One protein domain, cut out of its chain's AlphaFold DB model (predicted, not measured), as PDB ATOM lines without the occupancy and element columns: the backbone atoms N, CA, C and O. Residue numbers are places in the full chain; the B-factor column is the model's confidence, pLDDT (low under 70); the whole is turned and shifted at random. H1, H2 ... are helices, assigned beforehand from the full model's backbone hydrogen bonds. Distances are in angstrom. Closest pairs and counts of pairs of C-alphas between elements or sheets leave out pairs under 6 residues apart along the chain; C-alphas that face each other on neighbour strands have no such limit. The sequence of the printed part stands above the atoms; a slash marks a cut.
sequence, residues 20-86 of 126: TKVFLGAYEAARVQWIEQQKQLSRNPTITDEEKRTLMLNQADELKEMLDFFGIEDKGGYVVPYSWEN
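What this domain is: This is residues 20 to 86 of the 126 residues of an uncharacterized protein of Strongyloides venezuelensis (UniProt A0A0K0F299). Two long helices, H1 and H2, lie side by side as a helical hairpin, and a tail with no named element, residues 71 to 86, folds back along one side of the pair toward the end where H1 and H2 are linked. Residues 44 to 50 stick out at that linked end. The printed part has 67 residues with two named helices, H1 then H2, and no named strand; the class is all helix. It is a rod, spanning 39 by 18 by 17 A, yet only just compact, close to loose, with a radius of gyration of the C-alphas of 13.0 A.

Where its parts are: Find C-alpha 20 at (233.629, 254.022, 242.258); from there H1, the longest helix by residues, runs through residues 20 to 42, 32.0 A from first to last C-alpha. Then look at C-alpha 49, at (204.616, 245.231, 257.767), where H2 begins; it holds residues 49 to 70, 31.8 A long, and ends at C-alpha 70, at (233.775, 254.963, 249.523).

How they stand to each other: Start at H1 and look across to H2: the two touch, with 10 pairs of C-alphas within 8 A. Their closest C-alphas are those of Phe 23 and Phe 70, 6.5 A apart. The lines stand at a shallow tilt of 9 degrees, opposite ways, and the centres are 11.1 A apart. In both H1 and H2 every O i to N i+4 pair is within hydrogen-bond range.

The domain as a whole: The two C-alphas farthest apart, those of Pro 45 and Gly 71, are 39.7 A apart. The printed part has no cut, and the link from H1 to H2, 6 residues, is short. In the B-factor column you will find a mean pLDDT of 76.0 over the printed part; this is the model's own confidence, and it is under 70 at residue 20 and residues 73 to 86.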
ATOM      1  N   THR A  20     234.927 254.292 242.885       69.81
ATOM      2  CA  THR A  20     233.629 254.022 242.258       69.81
ATOM      3  C   THR A  20     233.497 252.605 241.688       69.81
ATOM      4  O   THR A  20     232.438 252.005 241.812       69.81
ATOM      5  N   LYS A  21     234.545 252.031 241.080       72.50
ATOM      6  CA  LYS A  21     234.492 250.654 240.549       72.50
ATOM      7  C   LYS A  21     234.433 249.616 241.667       72.50
ATOM      8  O   LYS A  21     233.732 248.621 241.530       72.50
ATOM      9  N   VAL A  22     235.152 249.860 242.763       76.00
ATOM     10  CA  VAL A  22     235.125 248.984 243.943       76.00
ATOM     11  C   VAL A  22     233.763 249.067 244.631       76.00
ATOM     12  O   VAL A  22     233.175 248.034 244.939       76.00
ATOM     13  N   PHE A  23     233.221 250.279 244.771       80.25
ATOM     14  CA  PHE A  23     231.864 250.495 245.267       80.25
ATOM     15  C   PHE A  23     230.814 249.772 244.423       80.25
ATOM     16  O   PHE A  23     229.959 249.109 244.988       80.25
ATOM     17  N   LEU A  24     230.877 249.848 243.089       78.00
ATOM     18  CA  LEU A  24     229.904 249.170 242.225       78.00
ATOM     19  C   LEU A  24     229.892 247.653 242.449       78.00
ATOM     20  O   LEU A  24     228.818 247.069 242.544       78.00
ATOM     21  N   GLY A  25     231.065 247.032 242.602       77.56
ATOM     22  CA  GLY A  25     231.150 245.609 242.934       77.56
ATOM     23  C   GLY A  25     230.551 245.284 244.308       77.56
ATOM     24  O   GLY A  25     229.798 244.319 244.438       77.56
ATOM     25  N   ALA A  26     230.838 246.105 245.323       80.81
ATOM     26  CA  ALA A  26     230.263 245.949 246.661       80.81
ATOM     27  C   ALA A  26     228.736 246.138 246.656       80.81
ATOM     28  O   ALA A  26     228.004 245.327 247.216       80.81
ATOM     29  N   TYR A  27     228.256 247.158 245.947       79.25
ATOM     30  CA  TYR A  27     226.841 247.459 245.780       79.25
ATOM     31  C   TYR A  27     226.094 246.329 245.067       79.25
ATOM     32  O   TYR A  27     225.017 245.943 245.503       79.25
ATOM     33  N   GLU A  28     226.649 245.758 243.993       82.31
ATOM     34  CA  GLU A  28     226.030 244.620 243.303       82.31
ATOM     35  C   GLU A  28     225.931 243.384 244.204       82.31
ATOM     36  O   GLU A  28     224.893 242.717 244.215       82.31
ATOM     37  N   ALA A  29     226.968 243.108 245.000       86.00
ATOM     38  CA  ALA A  29     226.951 242.015 245.967       86.00
ATOM     39  C   ALA A  29     225.888 242.232 247.060       86.00
ATOM     40  O   ALA A  29     225.070 241.340 247.303       86.00
ATOM     41  N   ALA A  30     225.851 243.426 247.660       81.88
ATOM     42  CA  ALA A  30     224.861 243.797 248.670       81.88
ATOM     43  C   ALA A  30     223.435 243.733 248.101       81.88
ATOM     44  O   ALA A  30     222.539 243.139 248.693       81.88
ATOM     45  N   ARG A  31     223.234 244.222 246.873       80.00
ATOM     46  CA  ARG A  31     221.944 244.187 246.174       80.00
ATOM     47  C   ARG A  31     221.389 242.771 246.026       80.00
ATOM     48  O   ARG A  31     220.188 242.569 246.208       80.00
ATOM     49  N   VAL A  32     222.229 241.794 245.681       85.62
ATOM     50  CA  VAL A  32     221.808 240.387 245.582       85.62
ATOM     51  C   VAL A  32     221.370 239.856 246.947       85.62
ATOM     52  O   VAL A  32     220.335 239.193 247.035       85.62
ATOM     53  N   GLN A  33     222.105 240.189 248.010       88.19
ATOM     54  CA  GLN A  33     221.749 239.794 249.373       88.19
ATOM     55  C   GLN A  33     220.440 240.438 249.835       88.19
ATOM     56  O   GLN A  33     219.577 239.738 250.364       88.19
ATOM     57  N   TRP A  34     220.241 241.729 249.571       85.31
ATOM     58  CA  TRP A  34     219.014 242.440 249.926       85.31
ATOM     59  C   TRP A  34     217.773 241.823 249.282       85.31
ATOM     60  O   TRP A  34     216.755 241.641 249.949       85.31
ATOM     61  N   ILE A  35     217.867 241.442 248.004       82.62
ATOM     62  CA  ILE A  35     216.783 240.756 247.285       82.62
ATOM     63  C   ILE A  35     216.484 239.395 247.918       82.62
ATOM     64  O   ILE A  35     215.321 239.024 248.068       82.62
ATOM     65  N   GLU A  36     217.513 238.634 248.287       86.94
ATOM     66  CA  GLU A  36     217.323 237.328 248.922       86.94
ATOM     67  C   GLU A  36     216.692 237.462 250.314       86.94
ATOM     68  O   GLU A  36     215.747 236.739 250.623       86.94
ATOM     69  N   GLN A  37     217.121 238.438 251.119       85.50
ATOM     70  CA  GLN A  37     216.506 238.742 252.416       85.50
ATOM     71  C   GLN A  37     215.024 239.103 252.264       85.50
ATOM     72  O   GLN A  37     214.182 238.574 252.987       85.50
ATOM     73  N   GLN A  38     214.684 239.949 251.287       83.44
ATOM     74  CA  GLN A  38     213.293 240.319 251.016       83.44
ATOM     75  C   GLN A  38     212.456 239.109 250.569       83.44
ATOM     76  O   GLN A  38     211.325 238.952 251.025       83.44
ATOM     77  N   LYS A  39     213.013 238.205 249.749       83.06
ATOM     78  CA  LYS A  39     212.346 236.950 249.348       83.06
ATOM     79  C   LYS A  39     212.150 235.975 250.504       83.06
ATOM     80  O   LYS A  39     211.133 235.290 250.574       83.06
ATOM     81  N   GLN A  40     213.128 235.853 251.394       84.62
ATOM     82  CA  GLN A  40     213.004 234.998 252.574       84.62
ATOM     83  C   GLN A  40     211.924 235.530 253.507       84.62
ATOM     84  O   GLN A  40     211.079 234.766 253.972       84.62
ATOM     85  N   LEU A  41     211.903 236.848 253.706       81.62
ATOM     86  CA  LEU A  41     210.907 237.506 254.532       81.62
ATOM     87  C   LEU A  41     209.502 237.417 253.900       81.62
ATOM     88  O   LEU A  41     208.528 237.199 254.613       81.62
ATOM     89  N   SER A  42     209.387 237.483 252.567       75.50
ATOM     90  CA  SER A  42     208.105 237.335 251.858       75.50
ATOM     91  C   SER A  42     207.553 235.905 251.857       75.50
ATOM     92  O   SER A  42     206.349 235.718 251.705       75.50
ATOM     93  N   ARG A  43     208.405 234.888 252.037       78.00
ATOM     94  CA  ARG A  43     207.977 233.485 252.198       78.00
ATOM     95  C   ARG A  43     207.370 233.201 253.568       78.00
ATOM     96  O   ARG A  43     206.757 232.149 253.732       78.00
ATOM     97  N   ASN A  44     207.548 234.095 254.541       77.44
ATOM     98  CA  ASN A  44     206.963 233.937 255.860       77.44
ATOM     99  C   ASN A  44     205.502 234.440 255.859       77.44
ATOM    100  O   ASN A  44     205.275 235.645 255.749       77.44
ATOM    101  N   PRO A  45     204.496 233.556 256.006       72.38
ATOM    102  CA  PRO A  45     203.088 233.950 255.968       72.38
ATOM    103  C   PRO A  45     202.648 234.773 257.187       72.38
ATOM    104  O   PRO A  45     201.588 235.391 257.141       72.38
ATOM    105  N   THR A  46     203.426 234.785 258.273       82.25
ATOM    106  CA  THR A  46     203.115 235.549 259.493       82.25
ATOM    107  C   THR A  46     203.853 236.881 259.563       82.25
ATOM    108  O   THR A  46     203.895 237.492 260.628       82.25
ATOM    109  N   ILE A  47     204.485 237.306 258.468       82.38
ATOM    110  CA  ILE A  47     205.312 238.504 258.471       82.38
ATOM    111  C   ILE A  47     204.467 239.770 258.619       82.38
ATOM    112  O   ILE A  47     203.446 239.947 257.951       82.38
ATOM    113  N   THR A  48     204.914 240.670 259.484       82.88
ATOM    114  CA  THR A  48     204.283 241.968 259.712       82.88
ATOM    115  C   THR A  48     204.878 243.040 258.804       82.88
ATOM    116  O   THR A  48     206.024 242.957 258.353       82.88
ATOM    117  N   ASP A  49     204.109 244.094 258.540       80.00
ATOM    118  CA  ASP A  49     204.616 245.231 257.767       80.00
ATOM    119  C   ASP A  49     205.723 245.998 258.512       80.00
ATOM    120  O   ASP A  49     206.584 246.602 257.873       80.00
ATOM    121  N   GLU A  50     205.767 245.907 259.846       82.94
ATOM    122  CA  GLU A  50     206.844 246.485 260.655       82.94
ATOM    123  C   GLU A  50     208.178 245.758 260.436       82.94
ATOM    124  O   GLU A  50     209.223 246.395 260.316       82.94
ATOM    125  N   GLU A  51     208.159 244.431 260.291       78.88
ATOM    126  CA  GLU A  51     209.362 243.653 259.969       78.88
ATOM    127  C   GLU A  51     209.876 243.964 258.558       78.88
ATOM    128  O   GLU A  51     211.083 244.118 258.358       78.88
ATOM    129  N   LYS A  52     208.973 244.147 257.584       79.25
ATOM    130  CA  LYS A  52     209.347 244.601 256.231       79.25
ATOM    131  C   LYS A  52     209.975 245.991 256.266       79.25
ATOM    132  O   LYS A  52     211.005 246.218 255.633       79.25
ATOM    133  N   ARG A  53     209.373 246.915 257.021       78.44
ATOM    134  CA  ARG A  53     209.878 248.282 257.186       78.44
ATOM    135  C   ARG A  53     211.247 248.297 257.858       78.44
ATOM    136  O   ARG A  53     212.137 248.996 257.388       78.44
ATOM    137  N   THR A  54     211.419 247.503 258.909       83.88
ATOM    138  CA  THR A  54     212.691 247.364 259.628       83.88
ATOM    139  C   THR A  54     213.782 246.847 258.697       83.88
ATOM    140  O   THR A  54     214.866 247.422 258.646       83.88
ATOM    141  N   LEU A  55     213.485 245.821 257.888       84.00
ATOM    142  CA  LEU A  55     214.433 245.317 256.896       84.00
ATOM    143  C   LEU A  55     214.836 246.409 255.895       84.00
ATOM    144  O   LEU A  55     216.016 246.567 255.606       84.00
ATOM    145  N   MET A  56     213.875 247.183 255.389       79.94
ATOM    146  CA  MET A  56     214.163 248.263 254.444       79.94
ATOM    147  C   MET A  56     215.027 249.374 255.045       79.94
ATOM    148  O   MET A  56     215.911 249.878 254.359       79.94
ATOM    149  N   LEU A  57     214.782 249.752 256.304       81.56
ATOM    150  CA  LEU A  57     215.597 250.746 257.003       81.56
ATOM    151  C   LEU A  57     217.035 250.252 257.163       81.56
ATOM    152  O   LEU A  57     217.957 250.967 256.788       81.56
ATOM    153  N   ASN A  58     217.218 249.000 257.586       82.81
ATOM    154  CA  ASN A  58     218.549 248.410 257.731       82.81
ATOM    155  C   ASN A  58     219.318 248.378 256.398       82.81
ATOM    156  O   ASN A  58     220.498 248.704 256.357       82.81
ATOM    157  N   GLN A  59     218.652 248.022 255.295       83.06
ATOM    158  CA  GLN A  59     219.275 248.008 253.966       83.06
ATOM    159  C   GLN A  59     219.617 249.426 253.471       83.06
ATOM    160  O   GLN A  59     220.615 249.622 252.777       83.06
ATOM    161  N   ALA A  60     218.800 250.425 253.819       80.62
ATOM    162  CA  ALA A  60     219.075 251.823 253.497       80.62
ATOM    163  C   ALA A  60     220.261 252.374 254.305       80.62
ATOM    164  O   ALA A  60     221.101 253.078 253.743       80.62
ATOM    165  N   ASP A  61     220.355 252.018 255.586       79.19
ATOM    166  CA  ASP A  61     221.490 252.369 256.438       79.19
ATOM    167  C   ASP A  61     222.783 251.715 255.928       79.19
ATOM    168  O   ASP A  61     223.795 252.397 255.787       79.19
ATOM    169  N   GLU A  62     222.736 250.443 255.517       82.81
ATOM    170  CA  GLU A  62     223.879 249.751 254.906       82.81
ATOM    171  C   GLU A  62     224.344 250.432 253.604       82.81
ATOM    172  O   GLU A  62     225.542 250.618 253.376       82.81
ATOM    173  N   LEU A  63     223.410 250.867 252.749       79.25
ATOM    174  CA  LEU A  63     223.747 251.631 251.544       79.25
ATOM    175  C   LEU A  63     224.431 252.961 251.883       79.25
ATOM    176  O   LEU A  63     225.401 253.339 251.224       79.25
ATOM    177  N   LYS A  64     223.940 253.661 252.907       78.50
ATOM    178  CA  LYS A  64     224.522 254.920 253.367       78.50
ATOM    179  C   LYS A  64     225.941 254.715 253.897       78.50
ATOM    180  O   LYS A  64     226.840 255.449 253.496       78.50
ATOM    181  N   GLU A  65     226.160 253.691 254.718       83.69
ATOM    182  CA  GLU A  65     227.491 253.340 255.221       83.69
ATOM    183  C   GLU A  65     228.462 252.997 254.084       83.69
ATOM    184  O   GLU A  65     229.615 253.429 254.106       83.69
ATOM    185  N   MET A  66     228.002 252.284 253.049       78.75
ATOM    186  CA  MET A  66     228.819 252.023 251.861       78.75
ATOM    187  C   MET A  66     229.182 253.315 251.119       78.75
ATOM    188  O   MET A  66     230.342 253.509 250.756       78.75
ATOM    189  N   LEU A  67     228.223 254.214 250.887       79.19
ATOM    190  CA  LEU A  67     228.485 255.491 250.213       79.19
ATOM    191  C   LEU A  67     229.496 256.345 250.989       79.19
ATOM    192  O   LEU A  67     230.457 256.842 250.391       79.19
ATOM    193  N   ASP A  68     229.334 256.430 252.312       82.12
ATOM    194  CA  ASP A  68     230.246 257.144 253.208       82.12
ATOM    195  C   ASP A  68     231.647 256.509 253.203       82.12
ATOM    196  O   ASP A  68     232.648 257.212 253.048       82.12
ATOM    197  N   PHE A  69     231.741 255.175 253.277       82.06
ATOM    198  CA  PHE A  69     233.016 254.447 253.253       82.06
ATOM    199  C   PHE A  69     233.811 254.698 251.964       82.06
ATOM    200  O   PHE A  69     235.029 254.899 251.995       82.06
ATOM    201  N   PHE A  70     233.132 254.715 250.813       76.88
ATOM    202  CA  PHE A  70     233.775 254.963 249.523       76.88
ATOM    203  C   PHE A  70     233.931 256.458 249.191       76.88
ATOM    204  O   PHE A  70     234.610 256.789 248.211       76.88
ATOM    205  N   GLY A  71     233.377 257.356 250.016       75.06
ATOM    206  CA  GLY A  71     233.403 258.804 249.811       75.06
ATOM    207  C   GLY A  71     232.672 259.227 248.537       75.06
ATOM    208  O   GLY A  71     233.149 260.102 247.811       75.06
ATOM    209  N   ILE A  72     231.572 258.544 248.215       70.56
ATOM    210  CA  ILE A  72     230.770 258.798 247.019       70.56
ATOM    211  C   ILE A  72     229.618 259.713 247.412       70.56
ATOM    212  O   ILE A  72     228.725 259.317 248.154       70.56
ATOM    213  N   GLU A  73     229.618 260.937 246.884       63.22
ATOM    214  CA  GLU A  73     228.435 261.791 246.945       63.22
ATOM    215  C   GLU A  73     227.296 261.097 246.189       63.22
ATOM    216  O   GLU A  73     227.490 260.674 245.044       63.22
ATOM    217  N   ASP A  74     226.117 260.990 246.808       57.59
ATOM    218  CA  ASP A  74     224.927 260.339 246.242       57.59
ATOM    219  C   ASP A  74     224.302 261.154 245.090       57.59
ATOM    220  O   ASP A  74     223.167 261.617 245.122       57.59
ATOM    221  N   LYS A  75     225.089 261.386 244.040       54.94
ATOM    222  CA  LYS A  75     224.657 261.974 242.768       54.94
ATOM    223  C   LYS A  75     224.131 260.907 241.808       54.94
ATOM    224  O   LYS A  75     223.526 261.246 240.796       54.94
ATOM    225  N   GLY A  76     224.405 259.633 242.105       55.53
ATOM    226  CA  GLY A  76     224.049 258.476 241.283       55.53
ATOM    227  C   GLY A  76     222.630 257.956 241.507       55.53
ATOM    228  O   GLY A  76     222.156 257.183 240.677       55.53
ATOM    229  N   GLY A  77     221.953 258.377 242.584       60.38
ATOM    230  CA  GLY A  77     220.606 257.914 242.911       60.38
ATOM    231  C   GLY A  77     220.583 256.409 243.161       60.38
ATOM    232  O   GLY A  77     219.780 255.700 242.556       60.38
ATOM    233  N   TYR A  78     221.510 255.906 243.980       60.50
ATOM    234  CA  TYR A  78     221.567 254.482 244.309       60.50
ATOM    235  C   TYR A  78     220.359 254.107 245.173       60.50
ATOM    236  O   TYR A  78     219.996 254.833 246.093       60.50
ATOM    237  N   VAL A  79     219.710 252.980 244.867       69.25
ATOM    238  CA  VAL A  79     218.436 252.608 245.500       69.25
ATOM    239  C   VAL A  79     218.481 251.163 245.963       69.25
ATOM    240  O   VAL A  79     218.809 250.260 245.192       69.25
ATOM    241  N   VAL A  80     218.063 250.931 247.205       66.69
ATOM    242  CA  VAL A  80     217.766 249.585 247.699       66.69
ATOM    243  C   VAL A  80     216.595 249.015 246.882       66.69
ATOM    244  O   VAL A  80     215.508 249.597 246.879       66.69
ATOM    245  N   PRO A  81     216.777 247.901 246.150       63.25
ATOM    246  CA  PRO A  81     215.727 247.338 245.316       63.25
ATOM    247  C   PRO A  81     214.541 246.899 246.179       63.25
ATOM    248  O   PRO A  81     214.723 246.254 247.202       63.25
ATOM    249  N   TYR A  82     213.325 247.211 245.738       60.94
ATOM    250  CA  TYR A  82     212.086 246.781 246.383       60.94
ATOM    251  C   TYR A  82     211.525 245.583 245.610       60.94
ATOM    252  O   TYR A  82     211.041 245.741 244.489       60.94
ATOM    253  N   SER A  83     211.628 244.380 246.173       58.91
ATOM    254  CA  SER A  83     211.168 243.129 245.556       58.91
ATOM    255  C   SER A  83     210.072 242.427 246.347       58.91
ATOM    256  O   SER A  83     209.871 241.227 246.163       58.91
ATOM    257  N   TRP A  84     209.365 243.134 247.230       61.28
ATOM    258  CA  TRP A  84     208.171 242.573 247.846       61.28
ATOM    259  C   TRP A  84     207.209 242.180 246.732       61.28
ATOM    260  O   TRP A  84     206.808 243.026 245.929       61.28
ATOM    261  N   GLU A  85     206.876 240.891 246.657       51.09
ATOM    262  CA  GLU A  85     205.762 240.413 245.852       51.09
ATOM    263  C   GLU A  85     204.491 241.034 246.428       51.09
ATOM    264  O   GLU A  85     203.757 240.434 247.209       51.09
ATOM    265  N   ASN A  86     204.215 242.276 246.039       42.78
ATOM    266  CA  ASN A  86     202.855 242.738 245.996       42.78
ATOM    267  C   ASN A  86     202.195 241.834 244.959       42.78
ATOM    268  O   ASN A  86     202.265 242.073 243.757       42.78
TER     269      ASN A  86